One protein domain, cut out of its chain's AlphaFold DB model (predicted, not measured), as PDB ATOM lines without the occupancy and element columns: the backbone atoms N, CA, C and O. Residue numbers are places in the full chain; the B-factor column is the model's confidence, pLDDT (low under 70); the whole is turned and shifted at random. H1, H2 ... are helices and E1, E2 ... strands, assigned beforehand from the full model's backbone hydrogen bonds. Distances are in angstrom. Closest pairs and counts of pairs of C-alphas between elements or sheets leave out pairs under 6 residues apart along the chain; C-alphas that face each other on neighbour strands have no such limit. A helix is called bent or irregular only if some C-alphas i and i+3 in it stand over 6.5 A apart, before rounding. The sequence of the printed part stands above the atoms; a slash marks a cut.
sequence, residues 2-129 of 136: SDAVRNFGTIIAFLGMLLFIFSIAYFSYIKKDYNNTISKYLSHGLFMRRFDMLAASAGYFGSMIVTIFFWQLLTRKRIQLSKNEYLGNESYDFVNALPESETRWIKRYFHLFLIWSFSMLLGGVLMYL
ATOM      1  N   SER A   2     -54.082  19.319 -64.373       74.19
ATOM      2  CA  SER A   2     -54.907  18.110 -64.188       74.19
ATOM      3  C   SER A   2     -54.739  17.451 -62.812       74.19
ATOM      4  O   SER A   2     -55.736  17.177 -62.152       74.19
ATOM      5  N   ASP A   3     -53.509  17.292 -62.312       83.75
ATOM      6  CA  ASP A   3     -53.274  16.671 -60.994       83.75
ATOM      7  C   ASP A   3     -53.842  17.490 -59.828       83.75
ATOM      8  O   ASP A   3     -54.396  16.937 -58.882       83.75
ATOM      9  N   ALA A   4     -53.767  18.822 -59.905       87.94
ATOM     10  CA  ALA A   4     -54.349  19.700 -58.892       87.94
ATOM     11  C   ALA A   4     -55.883  19.594 -58.874       87.94
ATOM     12  O   ALA A   4     -56.477  19.518 -57.800       87.94
ATOM     13  N   VAL A   5     -56.516  19.520 -60.051       88.81
ATOM     14  CA  VAL A   5     -57.969  19.317 -60.192       88.81
ATOM     15  C   VAL A   5     -58.387  17.955 -59.635       88.81
ATOM     16  O   VAL A   5     -59.351  17.877 -58.873       88.81
ATOM     17  N   ARG A   6     -57.631  16.893 -59.935       90.06
ATOM     18  CA  ARG A   6     -57.882  15.542 -59.408       90.06
ATOM     19  C   ARG A   6     -57.719  15.474 -57.890       90.06
ATOM     20  O   ARG A   6     -58.569  14.902 -57.205       90.06
ATOM     21  N   ASN A   7     -56.676  16.099 -57.345       92.31
ATOM     22  CA  ASN A   7     -56.459  16.187 -55.900       92.31
ATOM     23  C   ASN A   7     -57.582  16.975 -55.213       92.31
ATOM     24  O   ASN A   7     -58.089  16.555 -54.173       92.31
ATOM     25  N   PHE A   8     -58.027  18.078 -55.815       93.56
ATOM     26  CA  PHE A   8     -59.156  18.856 -55.313       93.56
ATOM     27  C   PHE A   8     -60.464  18.051 -55.339       93.56
ATOM     28  O   PHE A   8     -61.170  17.992 -54.331       93.56
ATOM     29  N   GLY A   9     -60.743  17.348 -56.442       94.94
ATOM     30  CA  GLY A   9     -61.864  16.410 -56.541       94.94
ATOM     31  C   GLY A   9     -61.812  15.320 -55.471       94.94
ATOM     32  O   GLY A   9     -62.828  15.003 -54.852       94.94
ATOM     33  N   THR A  10     -60.607  14.827 -55.176       95.38
ATOM     34  CA  THR A  10     -60.354  13.857 -54.107       95.38
ATOM     35  C   THR A  10     -60.753  14.379 -52.740       95.38
ATOM     36  O   THR A  10     -61.542  13.737 -52.045       95.38
ATOM     37  N   ILE A  11     -60.298  15.576 -52.382       96.75
ATOM     38  CA  ILE A  11     -60.650  16.214 -51.112       96.75
ATOM     39  C   ILE A  11     -62.169  16.413 -50.996       96.75
ATOM     40  O   ILE A  11     -62.750  16.073 -49.966       96.75
ATOM     41  N   ILE A  12     -62.828  16.908 -52.050       97.25
ATOM     42  CA  ILE A  12     -64.284  17.129 -52.045       97.25
ATOM     43  C   ILE A  12     -65.041  15.808 -51.859       97.25
ATOM     44  O   ILE A  12     -65.966  15.749 -51.047       97.25
ATOM     45  N   ALA A  13     -64.657  14.745 -52.569       96.81
ATOM     46  CA  ALA A  13     -65.307  13.444 -52.429       96.81
ATOM     47  C   ALA A  13     -65.125  12.871 -51.015       96.81
ATOM     48  O   ALA A  13     -66.091  12.395 -50.420       96.81
ATOM     49  N   PHE A  14     -63.921  12.978 -50.436       96.75
ATOM     50  CA  PHE A  14     -63.671  12.558 -49.052       96.75
ATOM     51  C   PHE A  14     -64.532  13.336 -48.049       96.75
ATOM     52  O   PHE A  14     -65.129  12.732 -47.157       96.75
ATOM     53  N   LEU A  15     -64.663  14.657 -48.212       97.56
ATOM     54  CA  LEU A  15     -65.566  15.471 -47.391       97.56
ATOM     55  C   LEU A  15     -67.030  15.046 -47.569       97.56
ATOM     56  O   LEU A  15     -67.753  14.910 -46.582       97.56
ATOM     57  N   GLY A  16     -67.457  14.771 -48.805       97.81
ATOM     58  CA  GLY A  16     -68.780  14.226 -49.105       97.81
ATOM     59  C   GLY A  16     -69.041  12.898 -48.390       97.81
ATOM     60  O   GLY A  16     -70.106  12.715 -47.802       97.81
ATOM     61  N   MET A  17     -68.052  12.005 -48.355       97.62
ATOM     62  CA  MET A  17     -68.145  10.721 -47.659       97.62
ATOM     63  C   MET A  17     -68.246  10.886 -46.136       97.62
ATOM     64  O   MET A  17     -69.064  10.218 -45.501       97.62
ATOM     65  N   LEU A  18     -67.478  11.802 -45.536       97.94
ATOM     66  CA  LEU A  18     -67.596  12.112 -44.106       97.94
ATOM     67  C   LEU A  18     -68.976  12.685 -43.763       97.94
ATOM     68  O   LEU A  18     -69.582  12.283 -42.769       97.94
ATOM     69  N   LEU A  19     -69.505  13.578 -44.605       98.00
ATOM     70  CA  LEU A  19     -70.850  14.127 -44.436       98.00
ATOM     71  C   LEU A  19     -71.942  13.065 -44.612       98.00
ATOM     72  O   LEU A  19     -72.941  13.119 -43.898       98.00
ATOM     73  N   PHE A  20     -71.745  12.084 -45.497       97.31
ATOM     74  CA  PHE A  20     -72.640  10.935 -45.640       97.31
ATOM     75  C   PHE A  20     -72.667  10.061 -44.376       97.31
ATOM     76  O   PHE A  20     -73.732   9.655 -43.910       97.31
ATOM     77  N   ILE A  21     -71.506   9.792 -43.770       97.19
ATOM     78  CA  ILE A  21     -71.439   9.059 -42.495       97.19
ATOM     79  C   ILE A  21     -72.123   9.874 -41.390       97.19
ATOM     80  O   ILE A  21     -72.936   9.345 -40.627       97.19
ATOM     81  N   PHE A  22     -71.856  11.180 -41.341       97.31
ATOM     82  CA  PHE A  22     -72.519  12.085 -40.411       97.31
ATOM     83  C   PHE A  22     -74.042  12.102 -40.609       97.31
ATOM     84  O   PHE A  22     -74.775  12.108 -39.621       97.31
ATOM     85  N   SER A  23     -74.551  12.051 -41.844       97.50
ATOM     86  CA  SER A  23     -75.997  12.049 -42.087       97.50
ATOM     87  C   SER A  23     -76.694  10.789 -41.583       97.50
ATOM     88  O   SER A  23     -77.849  10.887 -41.171       97.50
ATOM     89  N   ILE A  24     -76.009   9.642 -41.513       97.19
ATOM     90  CA  ILE A  24     -76.540   8.427 -40.866       97.19
ATOM     91  C   ILE A  24     -76.738   8.660 -39.359       97.19
ATOM     92  O   ILE A  24     -77.797   8.350 -38.798       97.19
ATOM     93  N   ALA A  25     -75.737   9.243 -38.693       97.12
ATOM     94  CA  ALA A  25     -75.827   9.583 -37.274       97.12
ATOM     95  C   ALA A  25     -76.899  10.654 -37.022       97.12
ATOM     96  O   ALA A  25     -77.734  10.517 -36.126       97.12
ATOM     97  N   TYR A  26     -76.940  11.685 -37.867       97.50
ATOM     98  CA  TYR A  26     -77.937  12.745 -37.787       97.50
ATOM     99  C   TYR A  26     -79.360  12.217 -38.001       97.50
ATOM    100  O   TYR A  26     -80.259  12.596 -37.256       97.50
ATOM    101  N   PHE A  27     -79.570  11.285 -38.940       97.62
ATOM    102  CA  PHE A  27     -80.861  10.615 -39.117       97.62
ATOM    103  C   PHE A  27     -81.308   9.895 -37.847       97.62
ATOM    104  O   PHE A  27     -82.467   9.998 -37.455       97.62
ATOM    105  N   SER A  28     -80.386   9.210 -37.169       95.94
ATOM    106  CA  SER A  28     -80.685   8.536 -35.903       95.94
ATOM    107  C   SER A  28     -81.159   9.523 -34.830       95.94
ATOM    108  O   SER A  28     -82.090   9.211 -34.091       95.94
ATOM    109  N   TYR A  29     -80.586  10.731 -34.801       96.31
ATOM    110  CA  TYR A  29     -81.014  11.818 -33.918       96.31
ATOM    111  C   TYR A  29     -82.414  12.357 -34.272       96.31
ATOM    112  O   TYR A  29     -83.266  12.467 -33.393       96.31
ATOM    113  N   ILE A  30     -82.694  12.632 -35.552       96.44
ATOM    114  CA  ILE A  30     -83.993  13.184 -35.992       96.44
ATOM    115  C   ILE A  30     -85.095  12.128 -36.185       96.44
ATOM    116  O   ILE A  30     -86.226  12.472 -36.525       96.44
ATOM    117  N   LYS A  31     -84.797  10.837 -35.987       96.25
ATOM    118  CA  LYS A  31     -85.704   9.715 -36.291       96.25
ATOM    119  C   LYS A  31     -87.069   9.849 -35.613       96.25
ATOM    120  O   LYS A  31     -88.085   9.463 -36.190       96.25
ATOM    121  N   LYS A  32     -87.100  10.398 -34.395       95.81
ATOM    122  CA  LYS A  32     -88.345  10.643 -33.657       95.81
ATOM    123  C   LYS A  32     -89.217  11.686 -34.358       95.81
ATOM    124  O   LYS A  32     -90.395  11.418 -34.582       95.81
ATOM    125  N   ASP A  33     -88.641  12.825 -34.732       96.06
ATOM    126  CA  ASP A  33     -89.365  13.900 -35.418       96.06
ATOM    127  C   ASP A  33     -89.826  13.449 -36.805       96.06
ATOM    128  O   ASP A  33     -90.987  13.636 -37.159       96.06
ATOM    129  N   TYR A  34     -88.956  12.745 -37.534       96.56
ATOM    130  CA  TYR A  34     -89.263  12.107 -38.813       96.56
ATOM    131  C   TYR A  34     -90.502  11.198 -38.731       96.56
ATOM    132  O   TYR A  34     -91.461  11.373 -39.485       96.56
ATOM    133  N   ASN A  35     -90.521  10.260 -37.776       95.81
ATOM    134  CA  ASN A  35     -91.648   9.342 -37.592       95.81
ATOM    135  C   ASN A  35     -92.921  10.076 -37.150       95.81
ATOM    136  O   ASN A  35     -94.016   9.739 -37.599       95.81
ATOM    137  N   ASN A  36     -92.783  11.084 -36.286       96.12
ATOM    138  CA  ASN A  36     -93.903  11.887 -35.806       96.12
ATOM    139  C   ASN A  36     -94.556  12.684 -36.946       96.12
ATOM    140  O   ASN A  36     -95.777  12.676 -37.065       96.12
ATOM    141  N   THR A  37     -93.767  13.311 -37.826       95.94
ATOM    142  CA  THR A  37     -94.286  14.026 -39.001       95.94
ATOM    143  C   THR A  37     -95.075  13.091 -39.921       95.94
ATOM    144  O   THR A  37     -96.194  13.426 -40.303       95.94
ATOM    145  N   ILE A  38     -94.540  11.904 -40.231       95.75
ATOM    146  CA  ILE A  38     -95.239  10.906 -41.064       95.75
ATOM    147  C   ILE A  38     -96.532  10.451 -40.388       95.75
ATOM    148  O   ILE A  38     -97.583  10.420 -41.024       95.75
ATOM    149  N   SER A  39     -96.466  10.119 -39.096       95.56
ATOM    150  CA  SER A  39     -97.621   9.637 -38.342       95.56
ATOM    151  C   SER A  39     -98.737  10.678 -38.296       95.56
ATOM    152  O   SER A  39     -99.870  10.340 -38.625       95.56
ATOM    153  N   LYS A  40     -98.420  11.941 -37.979       95.94
ATOM    154  CA  LYS A  40     -99.391  13.044 -37.987       95.94
ATOM    155  C   LYS A  40     -99.981  13.279 -39.375       95.94
ATOM    156  O   LYS A  40    -101.177  13.511 -39.496       95.94
ATOM    157  N   TYR A  41     -99.157  13.222 -40.420       96.50
ATOM    158  CA  TYR A  41     -99.613  13.411 -41.795       96.50
ATOM    159  C   TYR A  41    -100.614  12.324 -42.210       96.50
ATOM    160  O   TYR A  41    -101.708  12.625 -42.686       96.50
ATOM    161  N   LEU A  42    -100.278  11.056 -41.962       95.06
ATOM    162  CA  LEU A  42    -101.137   9.922 -42.305       95.06
ATOM    163  C   LEU A  42    -102.380   9.830 -41.412       95.06
ATOM    164  O   LEU A  42    -103.436   9.429 -41.894       95.06
ATOM    165  N   SER A  43    -102.301  10.231 -40.138       95.88
ATOM    166  CA  SER A  43    -103.462  10.228 -39.237       95.88
ATOM    167  C   SER A  43    -104.551  11.216 -39.662       95.88
ATOM    168  O   SER A  43    -105.704  11.033 -39.294       95.88
ATOM    169  N   HIS A  44    -104.199  12.246 -40.438       94.88
ATOM    170  CA  HIS A  44    -105.153  13.184 -41.039       94.88
ATOM    171  C   HIS A  44    -105.758  12.664 -42.356       94.88
ATOM    172  O   HIS A  44    -106.489  13.391 -43.018       94.88
ATOM    173  N   GLY A  45    -105.454  11.425 -42.760       94.56
ATOM    174  CA  GLY A  45    -105.961  10.838 -44.004       94.56
ATOM    175  C   GLY A  45    -105.352  11.444 -45.271       94.56
ATOM    176  O   GLY A  45    -105.866  11.218 -46.363       94.56
ATOM    177  N   LEU A  46    -104.262  12.210 -45.144       95.62
ATOM    178  CA  LEU A  46    -103.640  12.903 -46.266       95.62
ATOM    179  C   LEU A  46    -102.910  11.927 -47.189       95.62
ATOM    180  O   LEU A  46    -102.236  10.989 -46.756       95.62
ATOM    181  N   PHE A  47    -103.007  12.184 -48.492       93.25
ATOM    182  CA  PHE A  47    -102.415  11.320 -49.503       93.25
ATOM    183  C   PHE A  47    -100.882  11.328 -49.437       93.25
ATOM    184  O   PHE A  47    -100.241  12.378 -49.479       93.25
ATOM    185  N   MET A  48    -100.280  10.139 -49.434       92.19
ATOM    186  CA  MET A  48     -98.848   9.921 -49.643       92.19
ATOM    187  C   MET A  48     -98.679   8.870 -50.742       92.19
ATOM    188  O   MET A  48     -99.465   7.926 -50.831       92.19
ATOM    189  N   ARG A  49     -97.673   9.004 -51.611       90.19
ATOM    190  CA  ARG A  49     -97.467   8.010 -52.678       90.19
ATOM    191  C   ARG A  49     -97.073   6.670 -52.057       90.19
ATOM    192  O   ARG A  49     -96.305   6.630 -51.098       90.19
ATOM    193  N   ARG A  50     -97.525   5.559 -52.650       89.19
ATOM    194  CA  ARG A  50     -97.177   4.201 -52.181       89.19
ATOM    195  C   ARG A  50     -95.665   3.980 -52.088       89.19
ATOM    196  O   ARG A  50     -95.198   3.357 -51.144       89.19
ATOM    197  N   PHE A  51     -94.908   4.516 -53.045       90.00
ATOM    198  CA  PHE A  51     -93.449   4.433 -53.036       90.00
ATOM    199  C   PHE A  51     -92.825   5.186 -51.853       90.00
ATOM    200  O   PHE A  51     -91.924   4.658 -51.212       90.00
ATOM    201  N   ASP A  52     -93.341   6.370 -51.508       91.00
ATOM    202  CA  ASP A  52     -92.847   7.140 -50.362       91.00
ATOM    203  C   ASP A  52     -93.178   6.419 -49.039       91.00
ATOM    204  O   ASP A  52     -92.346   6.374 -48.135       91.00
ATOM    205  N   MET A  53     -94.357   5.792 -48.936       91.50
ATOM    206  CA  MET A  53     -94.712   4.949 -47.784       91.50
ATOM    207  C   MET A  53     -93.790   3.733 -47.653       91.50
ATOM    208  O   MET A  53     -93.319   3.426 -46.561       91.50
ATOM    209  N   LEU A  54     -93.494   3.052 -48.766       93.25
ATOM    210  CA  LEU A  54     -92.546   1.939 -48.771       93.25
ATOM    211  C   LEU A  54     -91.151   2.418 -48.350       93.25
ATOM    212  O   LEU A  54     -90.512   1.791 -47.507       93.25
ATOM    213  N   ALA A  55     -90.702   3.560 -48.871       93.81
ATOM    214  CA  ALA A  55     -89.428   4.158 -48.498       93.81
ATOM    215  C   ALA A  55     -89.359   4.480 -46.996       93.81
ATOM    216  O   ALA A  55     -88.315   4.277 -46.378       93.81
ATOM    217  N   ALA A  56     -90.468   4.874 -46.364       92.62
ATOM    218  CA  ALA A  56     -90.497   5.100 -44.920       92.62
ATOM    219  C   ALA A  56     -90.101   3.855 -44.099       92.62
ATOM    220  O   ALA A  56     -89.504   3.994 -43.031       92.62
ATOM    221  N   SER A  57     -90.361   2.649 -44.615       90.81
ATOM    222  CA  SER A  57     -89.982   1.385 -43.967       90.81
ATOM    223  C   SER A  57     -88.500   1.012 -44.129       90.81
ATOM    224  O   SER A  57     -87.978   0.221 -43.349       90.81
ATOM    225  N   ALA A  58     -87.785   1.623 -45.081       93.44
ATOM    226  CA  ALA A  58     -86.386   1.309 -45.395       93.44
ATOM    227  C   ALA A  58     -85.360   2.040 -44.498       93.44
ATOM    228  O   ALA A  58     -84.158   2.049 -44.784       93.44
ATOM    229  N   GLY A  59     -85.813   2.685 -43.418       93.19
ATOM    230  CA  GLY A  59     -84.949   3.401 -42.481       93.19
ATOM    231  C   GLY A  59     -84.172   4.534 -43.154       93.19
ATOM    232  O   GLY A  59     -84.734   5.312 -43.923       93.19
ATOM    233  N   TYR A  60     -82.868   4.631 -42.876       95.00
ATOM    234  CA  TYR A  60     -82.018   5.698 -43.415       95.00
ATOM    235  C   TYR A  60     -82.061   5.769 -44.950       95.00
ATOM    236  O   TYR A  60     -82.246   6.851 -45.506       95.00
ATOM    237  N   PHE A  61     -81.973   4.629 -45.639       92.25
ATOM    238  CA  PHE A  61     -81.888   4.600 -47.102       92.25
ATOM    239  C   PHE A  61     -83.168   5.077 -47.797       92.25
ATOM    240  O   PHE A  61     -83.093   5.672 -48.870       92.25
ATOM    241  N   GLY A  62     -84.336   4.887 -47.180       94.62
ATOM    242  CA  GLY A  62     -85.594   5.427 -47.703       94.62
ATOM    243  C   GLY A  62     -85.975   6.800 -47.146       94.62
ATOM    244  O   GLY A  62     -86.794   7.500 -47.744       94.62
ATOM    245  N   SER A  63     -85.334   7.240 -46.058       95.94
ATOM    246  CA  SER A  63     -85.616   8.533 -45.420       95.94
ATOM    247  C   SER A  63     -85.458   9.724 -46.368       95.94
ATOM    248  O   SER A  63     -86.151  10.728 -46.215       95.94
ATOM    249  N   MET A  64     -84.589   9.614 -47.376       94.38
ATOM    250  CA  MET A  64     -84.340  10.684 -48.345       94.38
ATOM    251  C   MET A  64     -85.541  10.916 -49.259       94.38
ATOM    252  O   MET A  64     -85.940  12.060 -49.456       94.38
ATOM    253  N   ILE A  65     -86.171   9.845 -49.747       95.38
ATOM    254  CA  ILE A  65     -87.375   9.927 -50.588       95.38
ATOM    255  C   ILE A  65     -88.498  10.631 -49.817       95.38
ATOM    256  O   ILE A  65     -89.121  11.566 -50.321       95.38
ATOM    257  N   VAL A  66     -88.691  10.238 -48.557       96.56
ATOM    258  CA  VAL A  66     -89.706  10.830 -47.680       96.56
ATOM    259  C   VAL A  66     -89.389  12.290 -47.356       96.56
ATOM    260  O   VAL A  66     -90.266  13.149 -47.416       96.56
ATOM    261  N   THR A  67     -88.124  12.608 -47.079       97.12
ATOM    262  CA  THR A  67     -87.691  13.986 -46.808       97.12
ATOM    263  C   THR A  67     -87.913  14.889 -48.018       97.12
ATOM    264  O   THR A  67     -88.381  16.012 -47.855       97.12
ATOM    265  N   ILE A  68     -87.639  14.404 -49.235       96.25
ATOM    266  CA  ILE A  68     -87.914  15.142 -50.476       96.25
ATOM    267  C   ILE A  68     -89.414  15.413 -50.614       96.25
ATOM    268  O   ILE A  68     -89.789  16.542 -50.923       96.25
ATOM    269  N   PHE A  69     -90.268  14.418 -50.357       96.69
ATOM    270  CA  PHE A  69     -91.721  14.595 -50.390       96.69
ATOM    271  C   PHE A  69     -92.178  15.702 -49.426       96.69
ATOM    272  O   PHE A  69     -92.814  16.667 -49.847       96.69
ATOM    273  N   PHE A  70     -91.774  15.639 -48.154       97.19
ATOM    274  CA  PHE A  70     -92.144  16.667 -47.172       97.19
ATOM    275  C   PHE A  70     -91.521  18.036 -47.461       97.19
ATOM    276  O   PHE A  70     -92.165  19.060 -47.233       97.19
ATOM    277  N   TRP A  71     -90.307  18.087 -48.009       97.56
ATOM    278  CA  TRP A  71     -89.699  19.336 -48.466       97.56
ATOM    279  C   TRP A  71     -90.510  19.981 -49.599       97.56
ATOM    280  O   TRP A  71     -90.705  21.197 -49.602       97.56
ATOM    281  N   GLN A  72     -91.030  19.187 -50.540       96.81
ATOM    282  CA  GLN A  72     -91.905  19.680 -51.609       96.81
ATOM    283  C   GLN A  72     -93.214  20.252 -51.059       96.81
ATOM    284  O   GLN A  72     -93.637  21.318 -51.504       96.81
ATOM    285  N   LEU A  73     -93.813  19.603 -50.056       97.12
ATOM    286  CA  LEU A  73     -94.997  20.128 -49.370       97.12
ATOM    287  C   LEU A  73     -94.696  21.450 -48.651       97.12
ATOM    288  O   LEU A  73     -95.399  22.444 -48.838       97.12
ATOM    289  N   LEU A  74     -93.599  21.496 -47.895       96.62
ATOM    290  CA  LEU A  74     -93.182  22.681 -47.143       96.62
ATOM    291  C   LEU A  74     -92.855  23.874 -48.054       96.62
ATOM    292  O   LEU A  74     -93.091  25.018 -47.690       96.62
ATOM    293  N   THR A  75     -92.333  23.617 -49.254       96.19
ATOM    294  CA  THR A  75     -92.007  24.656 -50.249       96.19
ATOM    295  C   THR A  75     -93.132  24.922 -51.249       96.19
ATOM    296  O   THR A  75     -92.934  25.669 -52.205       96.19
ATOM    297  N   ARG A  76     -94.313  24.311 -51.058       96.50
ATOM    298  CA  ARG A  76     -95.455  24.380 -51.987       96.50
ATOM    299  C   ARG A  76     -95.097  24.021 -53.438       96.50
ATOM    300  O   ARG A  76     -95.719  24.498 -54.388       96.50
ATOM    301  N   LYS A  77     -94.104  23.148 -53.635       95.50
ATOM    302  CA  LYS A  77     -93.747  22.641 -54.962       95.50
ATOM    303  C   LYS A  77     -94.840  21.690 -55.447       95.50
ATOM    304  O   LYS A  77     -95.192  20.737 -54.754       95.50
ATOM    305  N   ARG A  78     -95.363  21.921 -56.654       92.94
ATOM    306  CA  ARG A  78     -96.422  21.081 -57.238       92.94
ATOM    307  C   ARG A  78     -95.954  19.631 -57.385       92.94
ATOM    308  O   ARG A  78     -94.942  19.371 -58.034       92.94
ATOM    309  N   ILE A  79     -96.710  18.705 -56.798       93.75
ATOM    310  CA  ILE A  79     -96.485  17.263 -56.881       93.75
ATOM    311  C   ILE A  79     -97.511  16.701 -57.858       93.75
ATOM    312  O   ILE A  79     -98.715  16.783 -57.622       93.75
ATOM    313  N   GLN A  80     -97.023  16.161 -58.969       90.75
ATOM    314  CA  GLN A  80     -97.854  15.510 -59.974       90.75
ATOM    315  C   GLN A  80     -98.136  14.064 -59.548       90.75
ATOM    316  O   GLN A  80     -97.209  13.317 -59.231       90.75
ATOM    317  N   LEU A  81     -99.414  13.687 -59.527       88.25
ATOM    318  CA  LEU A  81     -99.881  12.336 -59.199       88.25
ATOM    319  C   LEU A  81    -100.083  11.501 -60.465       88.25
ATOM    320  O   LEU A  81     -99.728  10.326 -60.504       88.25
ATOM    321  N   SER A  82    -100.607  12.131 -61.517       87.12
ATOM    322  CA  SER A  82    -100.799  11.537 -62.839       87.12
ATOM    323  C   SER A  82    -100.687  12.611 -63.927       87.12
ATOM    324  O   SER A  82    -100.471  13.788 -63.634       87.12
ATOM    325  N   LYS A  83    -100.834  12.237 -65.205       84.88
ATOM    326  CA  LYS A  83    -100.667  13.159 -66.346       84.88
ATOM    327  C   LYS A  83    -101.472  14.462 -66.200       84.88
ATOM    328  O   LYS A  83    -100.961  15.507 -66.579       84.88
ATOM    329  N   ASN A  84    -102.662  14.399 -65.597       89.88
ATOM    330  CA  ASN A  84    -103.573  15.540 -65.455       89.88
ATOM    331  C   ASN A  84    -103.945  15.854 -63.997       89.88
ATOM    332  O   ASN A  84    -104.835  16.664 -63.758       89.88
ATOM    333  N   GLU A  85    -103.298  15.211 -63.027       91.00
ATOM    334  CA  GLU A  85    -103.687  15.301 -61.621       91.00
ATOM    335  C   GLU A  85    -102.507  15.728 -60.757       91.00
ATOM    336  O   GLU A  85    -101.399  15.188 -60.858       91.00
ATOM    337  N   TYR A  86    -102.773  16.692 -59.884       92.81
ATOM    338  CA  TYR A  86    -101.829  17.209 -58.910       92.81
ATOM    339  C   TYR A  86    -102.366  16.979 -57.508       92.81
ATOM    340  O   TYR A  86    -103.574  16.891 -57.296       92.81
ATOM    341  N   LEU A  87    -101.450  16.915 -56.550       94.00
ATOM    342  CA  LEU A  87    -101.801  16.815 -55.145       94.00
ATOM    343  C   LEU A  87    -102.631  18.032 -54.707       94.00
ATOM    344  O   LEU A  87    -102.295  19.170 -55.043       94.00
ATOM    345  N   GLY A  88    -103.704  17.782 -53.955       92.56
ATOM    346  CA  GLY A  88    -104.574  18.827 -53.417       92.56
ATOM    347  C   GLY A  88    -103.869  19.725 -52.395       92.56
ATOM    348  O   GLY A  88    -102.887  19.328 -51.768       92.56
ATOM    349  N   ASN A  89    -104.398  20.939 -52.205       95.19
ATOM    350  CA  ASN A  89    -103.820  21.947 -51.305       95.19
ATOM    351  C   ASN A  89    -103.782  21.508 -49.833       95.19
ATOM    352  O   ASN A  89    -102.882  21.924 -49.111       95.19
ATOM    353  N   GLU A  90    -104.683  20.617 -49.412       96.38
ATOM    354  CA  GLU A  90    -104.795  20.127 -48.031       96.38
ATOM    355  C   GLU A  90    -103.464  19.593 -47.480       96.38
ATOM    356  O   GLU A  90    -103.055  19.947 -46.376       96.38
ATOM    357  N   SER A  91    -102.731  18.814 -48.282       96.06
ATOM    358  CA  SER A  91    -101.412  18.286 -47.915       96.06
ATOM    359  C   SER A  91    -100.375  19.385 -47.680       96.06
ATOM    360  O   SER A  91     -99.539  19.284 -46.782       96.06
ATOM    361  N   TYR A  92    -100.416  20.433 -48.500       97.19
ATOM    362  CA  TYR A  92     -99.509  21.571 -48.395       97.19
ATOM    363  C   TYR A  92     -99.848  22.423 -47.180       97.19
ATOM    364  O   TYR A  92     -98.959  22.756 -46.396       97.19
ATOM    365  N   ASP A  93    -101.125  22.758 -47.018       97.06
ATOM    366  CA  ASP A  93    -101.612  23.607 -45.938       97.06
ATOM    367  C   ASP A  93    -101.374  22.946 -44.580       97.06
ATOM    368  O   ASP A  93    -100.871  23.602 -43.672       97.06
ATOM    369  N   PHE A  94    -101.590  21.632 -44.477       96.88
ATOM    370  CA  PHE A  94    -101.272  20.867 -43.276       96.88
ATOM    371  C   PHE A  94     -99.795  20.981 -42.879       96.88
ATOM    372  O   PHE A  94     -99.485  21.368 -41.755       96.88
ATOM    373  N   VAL A  95     -98.864  20.684 -43.797       96.31
ATOM    374  CA  VAL A  95     -97.422  20.728 -43.487       96.31
ATOM    375  C   VAL A  95     -96.960  22.148 -43.159       96.31
ATOM    376  O   VAL A  95     -96.096  22.323 -42.304       96.31
ATOM    377  N   ASN A  96     -97.537  23.162 -43.808       96.06
ATOM    378  CA  ASN A  96     -97.208  24.565 -43.550       96.06
ATOM    379  C   ASN A  96     -97.847  25.114 -42.263       96.06
ATOM    380  O   ASN A  96     -97.352  26.104 -41.733       96.06
ATOM    381  N   ALA A  97     -98.907  24.484 -41.750       96.25
ATOM    382  CA  ALA A  97     -99.509  24.823 -40.461       96.25
ATOM    383  C   ALA A  97     -98.742  24.230 -39.264       96.25
ATOM    384  O   ALA A  97     -98.950  24.662 -38.128       96.25
ATOM    385  N   LEU A  98     -97.855  23.251 -39.490       94.69
ATOM    386  CA  LEU A  98     -97.032  22.681 -38.426       94.69
ATOM    387  C   LEU A  98     -96.043  23.723 -37.869       94.69
ATOM    388  O   LEU A  98     -95.441  24.478 -38.639       94.69
ATOM    389  N   PRO A  99     -95.794  23.731 -36.544       94.44
ATOM    390  CA  PRO A  99     -94.798  24.607 -35.943       94.44
ATOM    391  C   PRO A  99     -93.412  24.422 -36.566       94.44
ATOM    392  O   PRO A  99     -93.006  23.310 -36.915       94.44
ATOM    393  N   GLU A 100     -92.629  25.500 -36.638       91.62
ATOM    394  CA  GLU A 100     -91.269  25.435 -37.188       91.62
ATOM    395  C   GLU A 100     -90.390  24.427 -36.430       91.62
ATOM    396  O   GLU A 100     -89.578  23.735 -37.037       91.62
ATOM    397  N   SER A 101     -90.586  24.282 -35.116       90.25
ATOM    398  CA  SER A 101     -89.895  23.276 -34.300       90.25
ATOM    399  C   SER A 101     -90.086  21.848 -34.819       90.25
ATOM    400  O   SER A 101     -89.165  21.045 -34.698       90.25
ATOM    401  N   GLU A 102     -91.226  21.546 -35.444       90.75
ATOM    402  CA  GLU A 102     -91.551  20.223 -35.987       90.75
ATOM    403  C   GLU A 102     -91.120  20.039 -37.448       90.75
ATOM    404  O   GLU A 102     -90.955  18.910 -37.901       90.75
ATOM    405  N   THR A 103     -90.917  21.125 -38.199       94.00
ATOM    406  CA  THR A 103     -90.553  21.072 -39.630       94.00
ATOM    407  C   THR A 103     -89.086  21.404 -39.896       94.00
ATOM    408  O   THR A 103     -88.567  21.156 -40.988       94.00
ATOM    409  N   ARG A 104     -88.367  21.929 -38.900       95.25
ATOM    410  CA  ARG A 104     -86.964  22.344 -39.028       95.25
ATOM    411  C   ARG A 104     -86.038  21.204 -39.442       95.25
ATOM    412  O   ARG A 104     -85.096  21.437 -40.204       95.25
ATOM    413  N   TRP A 105     -86.295  19.986 -38.963       96.12
ATOM    414  CA  TRP A 105     -85.502  18.813 -39.330       96.12
ATOM    415  C   TRP A 105     -85.573  18.541 -40.839       96.12
ATOM    416  O   TRP A 105     -84.543  18.225 -41.425       96.12
ATOM    417  N   ILE A 106     -86.732  18.758 -41.481       97.31
ATOM    418  CA  ILE A 106     -86.937  18.536 -42.925       97.31
ATOM    419  C   ILE A 106     -85.945  19.394 -43.704       97.31
ATOM    420  O   ILE A 106     -85.202  18.891 -44.543       97.31
ATOM    421  N   LYS A 107     -85.888  20.694 -43.378       96.00
ATOM    422  CA  LYS A 107     -84.992  21.643 -44.049       96.00
ATOM    423  C   LYS A 107     -83.532  21.251 -43.844       96.00
ATOM    424  O   LYS A 107     -82.784  21.155 -44.812       96.00
ATOM    425  N   ARG A 108     -83.124  21.018 -42.593       96.88
ATOM    426  CA  ARG A 108     -81.728  20.700 -42.248       96.88
ATOM    427  C   ARG A 108     -81.268  19.403 -42.902       96.88
ATOM    428  O   ARG A 108     -80.199  19.371 -43.503       96.88
ATOM    429  N   TYR A 109     -82.094  18.366 -42.829       97.69
ATOM    430  CA  TYR A 109     -81.766  17.057 -43.373       97.69
ATOM    431  C   TYR A 109     -81.750  17.054 -44.903       97.69
ATOM    432  O   TYR A 109     -80.835  16.489 -45.496       97.69
ATOM    433  N   PHE A 110     -82.681  17.766 -45.548       97.38
ATOM    434  CA  PHE A 110     -82.677  17.955 -46.999       97.38
ATOM    435  C   PHE A 110     -81.402  18.658 -47.492       97.38
ATOM    436  O   PHE A 110     -80.782  18.202 -48.450       97.38
ATOM    437  N   HIS A 111     -80.967  19.733 -46.826       97.06
ATOM    438  CA  HIS A 111     -79.733  20.427 -47.214       97.06
ATOM    439  C   HIS A 111     -78.493  19.579 -46.949       97.06
ATOM    440  O   HIS A 111     -77.614  19.530 -47.800       97.06
ATOM    441  N   LEU A 112     -78.432  18.875 -45.814       97.69
ATOM    442  CA  LEU A 112     -77.345  17.936 -45.543       97.69
ATOM    443  C   LEU A 112     -77.246  16.893 -46.661       97.69
ATOM    444  O   LEU A 112     -76.152  16.659 -47.171       97.69
ATOM    445  N   PHE A 113     -78.388  16.338 -47.083       96.38
ATOM    446  CA  PHE A 113     -78.466  15.425 -48.217       96.38
ATOM    447  C   PHE A 113     -77.911  16.028 -49.508       96.38
ATOM    448  O   PHE A 113     -77.056  15.423 -50.157       96.38
ATOM    449  N   LEU A 114     -78.363  17.228 -49.876       96.75
ATOM    450  CA  LEU A 114     -77.876  17.908 -51.074       96.75
ATOM    451  C   LEU A 114     -76.371  18.168 -51.016       96.75
ATOM    452  O   LEU A 114     -75.679  17.924 -51.996       96.75
ATOM    453  N   ILE A 115     -75.853  18.624 -49.876       97.75
ATOM    454  CA  ILE A 115     -74.435  18.966 -49.734       97.75
ATOM    455  C   ILE A 115     -73.567  17.720 -49.891       97.75
ATOM    456  O   ILE A 115     -72.618  17.745 -50.679       97.75
ATOM    457  N   TRP A 116     -73.869  16.626 -49.181       97.69
ATOM    458  CA  TRP A 116     -73.022  15.435 -49.267       97.69
ATOM    459  C   TRP A 116     -73.135  14.761 -50.638       97.69
ATOM    460  O   TRP A 116     -72.116  14.364 -51.200       97.69
ATOM    461  N   SER A 117     -74.341  14.689 -51.215       96.31
ATOM    462  CA  SER A 117     -74.550  14.074 -52.533       96.31
ATOM    463  C   SER A 117     -73.889  14.884 -53.646       96.31
ATOM    464  O   SER A 117     -73.193  14.315 -54.486       96.31
ATOM    465  N   PHE A 118     -74.019  16.213 -53.619       97.31
ATOM    466  CA  PHE A 118     -73.352  17.095 -54.570       97.31
ATOM    467  C   PHE A 118     -71.831  17.031 -54.428       97.31
ATOM    468  O   PHE A 118     -71.140  16.948 -55.436       97.31
ATOM    469  N   SER A 119     -71.307  16.995 -53.198       97.31
ATOM    470  CA  SER A 119     -69.865  16.846 -52.962       97.31
ATOM    471  C   SER A 119     -69.341  15.525 -53.530       97.31
ATOM    472  O   SER A 119     -68.334  15.512 -54.228       97.31
ATOM    473  N   MET A 120     -70.053  14.415 -53.315       95.94
ATOM    474  CA  MET A 120     -69.673  13.114 -53.880       95.94
ATOM    475  C   MET A 120     -69.687  13.123 -55.413       95.94
ATOM    476  O   MET A 120     -68.727  12.674 -56.036       95.94
ATOM    477  N   LEU A 121     -70.748  13.658 -56.029       95.94
ATOM    478  CA  LEU A 121     -70.871  13.722 -57.487       95.94
ATOM    479  C   LEU A 121     -69.816  14.643 -58.106       95.94
ATOM    480  O   LEU A 121     -69.115  14.231 -59.026       95.94
ATOM    481  N   LEU A 122     -69.677  15.866 -57.592       95.38
ATOM    482  CA  LEU A 122     -68.701  16.834 -58.085       95.38
ATOM    483  C   LEU A 122     -67.272  16.324 -57.885       95.38
ATOM    484  O   LEU A 122     -66.478  16.356 -58.821       95.38
ATOM    485  N   GLY A 123     -66.958  15.819 -56.691       95.19
ATOM    486  CA  GLY A 123     -65.652  15.244 -56.387       95.19
ATOM    487  C   GLY A 123     -65.306  14.090 -57.328       95.19
ATOM    488  O   GLY A 123     -64.229  14.090 -57.920       95.19
ATOM    489  N   GLY A 124     -66.252  13.171 -57.553       92.94
ATOM    490  CA  GLY A 124     -66.094  12.072 -58.506       92.94
ATOM    491  C   GLY A 124     -65.876  12.545 -59.946       92.94
ATOM    492  O   GLY A 124     -64.948  12.086 -60.606       92.94
ATOM    493  N   VAL A 125     -66.667  13.507 -60.434       92.94
ATOM    494  CA  VAL A 125     -66.492  14.068 -61.787       92.94
ATOM    495  C   VAL A 125     -65.107  14.697 -61.957       92.94
ATOM    496  O   VAL A 125     -64.455  14.468 -62.972       92.94
ATOM    497  N   LEU A 126     -64.630  15.447 -60.961       91.88
ATOM    498  CA  LEU A 126     -63.314  16.093 -61.006       91.88
ATOM    499  C   LEU A 126     -62.152  15.086 -60.958       91.88
ATOM    500  O   LEU A 126     -61.122  15.323 -61.586       91.88
ATOM    501  N   MET A 127     -62.308  13.956 -60.258       89.94
ATOM    502  CA  MET A 127     -61.308  12.876 -60.256       89.94
ATOM    503  C   MET A 127     -61.146  12.227 -61.636       89.94
ATOM    504  O   MET A 127     -60.027  11.930 -62.047       89.94
ATOM    505  N   TYR A 128     -62.259  11.992 -62.335       86.38
ATOM    506  CA  TYR A 128     -62.286  11.265 -63.610       86.38
ATOM    507  C   TYR A 128     -62.312  12.182 -64.834       86.38
ATOM    508  O   TYR A 128     -62.580  11.722 -65.947       86.38
ATOM    509  N   LEU A 129     -62.032  13.474 -64.652       83.69
ATOM    510  CA  LEU A 129     -62.001  14.415 -65.758       83.69
ATOM    511  C   LEU A 129     -60.876  14.031 -66.746       83.69
ATOM    512  O   LEU A 129     -59.727  13.840 -66.323       83.69
TER     513      LEU A 129
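Overview. This is residues 2 to 129 of the 136 residues of an uncharacterized protein of Serratia rhizosphaerae (UniProt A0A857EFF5). Two long helices, H1a and H5, run side by side in opposite ways as a long stalk, and at one end of it the short helices H2, H3 and H4 and the arm H1b make a head, with H3 crossing H5 there. A small turn sticks out from the head, where E1, residues 80 to 82, pairs antiparallel with residues 85 to 86; E1 itself is apart from the named helices, and its centre is the farthest of the elements from the mean of the C-alphas, at 19.6 A. The printed part has 128 residues, with five named helices and one named strand in the order H1, H2, H3, E1, H4, H5; the class is mostly helix. The whole is loose, with a radius of gyration of the C-alphas of 17.2 A, and elongated, spanning 55 by 36 by 25 A.

Arrangement. H1, residues 2 to 43, is bent: C-alphas 29 and 32 are 7.4 A apart, though by its hydrogen bonds it was assigned as one helix. Its arms H1a, residues 2 to 29, and H1b, residues 32 to 43, stand at a steep tilt of 66 degrees. H1a touches H5, residues 100 to 127, at a shallow tilt of 27 degrees, opposite ways; the closest C-alphas, of Gly 9 and Gly 123, are 4.0 A apart. H1b touches H5 with residues 33 to 37 alone, closest at the C-alphas of Asp 33 and Glu 102, 6.7 A. The hub is H3, residues 60 to 74, which touches three helices. It touches H5 at a steep tilt of 61 degrees, with the C-alphas of Thr 67 and Ile 106 closest, 6.0 A. It touches H2, residues 50 to 57, at Ala 55 and Gly 62, whose closest C-alphas are 4.1 A apart. With residues 70 to 74 alone it touches H4, residues 89 to 97, about perpendicular at 82 degrees, the closest C-alphas, of Leu 73 and Tyr 92, 4.8 A apart. Helix packing is mostly crossed. Every O i to N i+4 pair is within hydrogen-bond range in H1a, H1b and H4, but 3 of 4 in H2, 9 of 11 in H3 and 21 of 24 in H5.

Along the chain. H1a begins at C-alpha 2 (-54.907, 18.110, -64.188) and is 40.5 A long; H1b is 16.1 A. H5 is 39.8 A long and ends at C-alpha 127 (-61.308, 12.876, -60.256). H3 is 20.7 A, H4 12.0 A and H2 11.3 A. H5 is irregular, with C-alphas 102 and 105 7.1 A apart, and H3 only just, with C-alphas 61 and 64 6.7 A apart. E1, residues 80 to 82, is 5.7 A and pairs with no named strand; it pairs antiparallel with residues 85 to 86.

Size, cuts and confidence. The C-alphas of Asp 3 and His 44, the two farthest apart, are 55.7 A apart. The printed part has no cut, and no link is long. No printed residue is under 70, and the mean pLDDT of the printed part is 94.5.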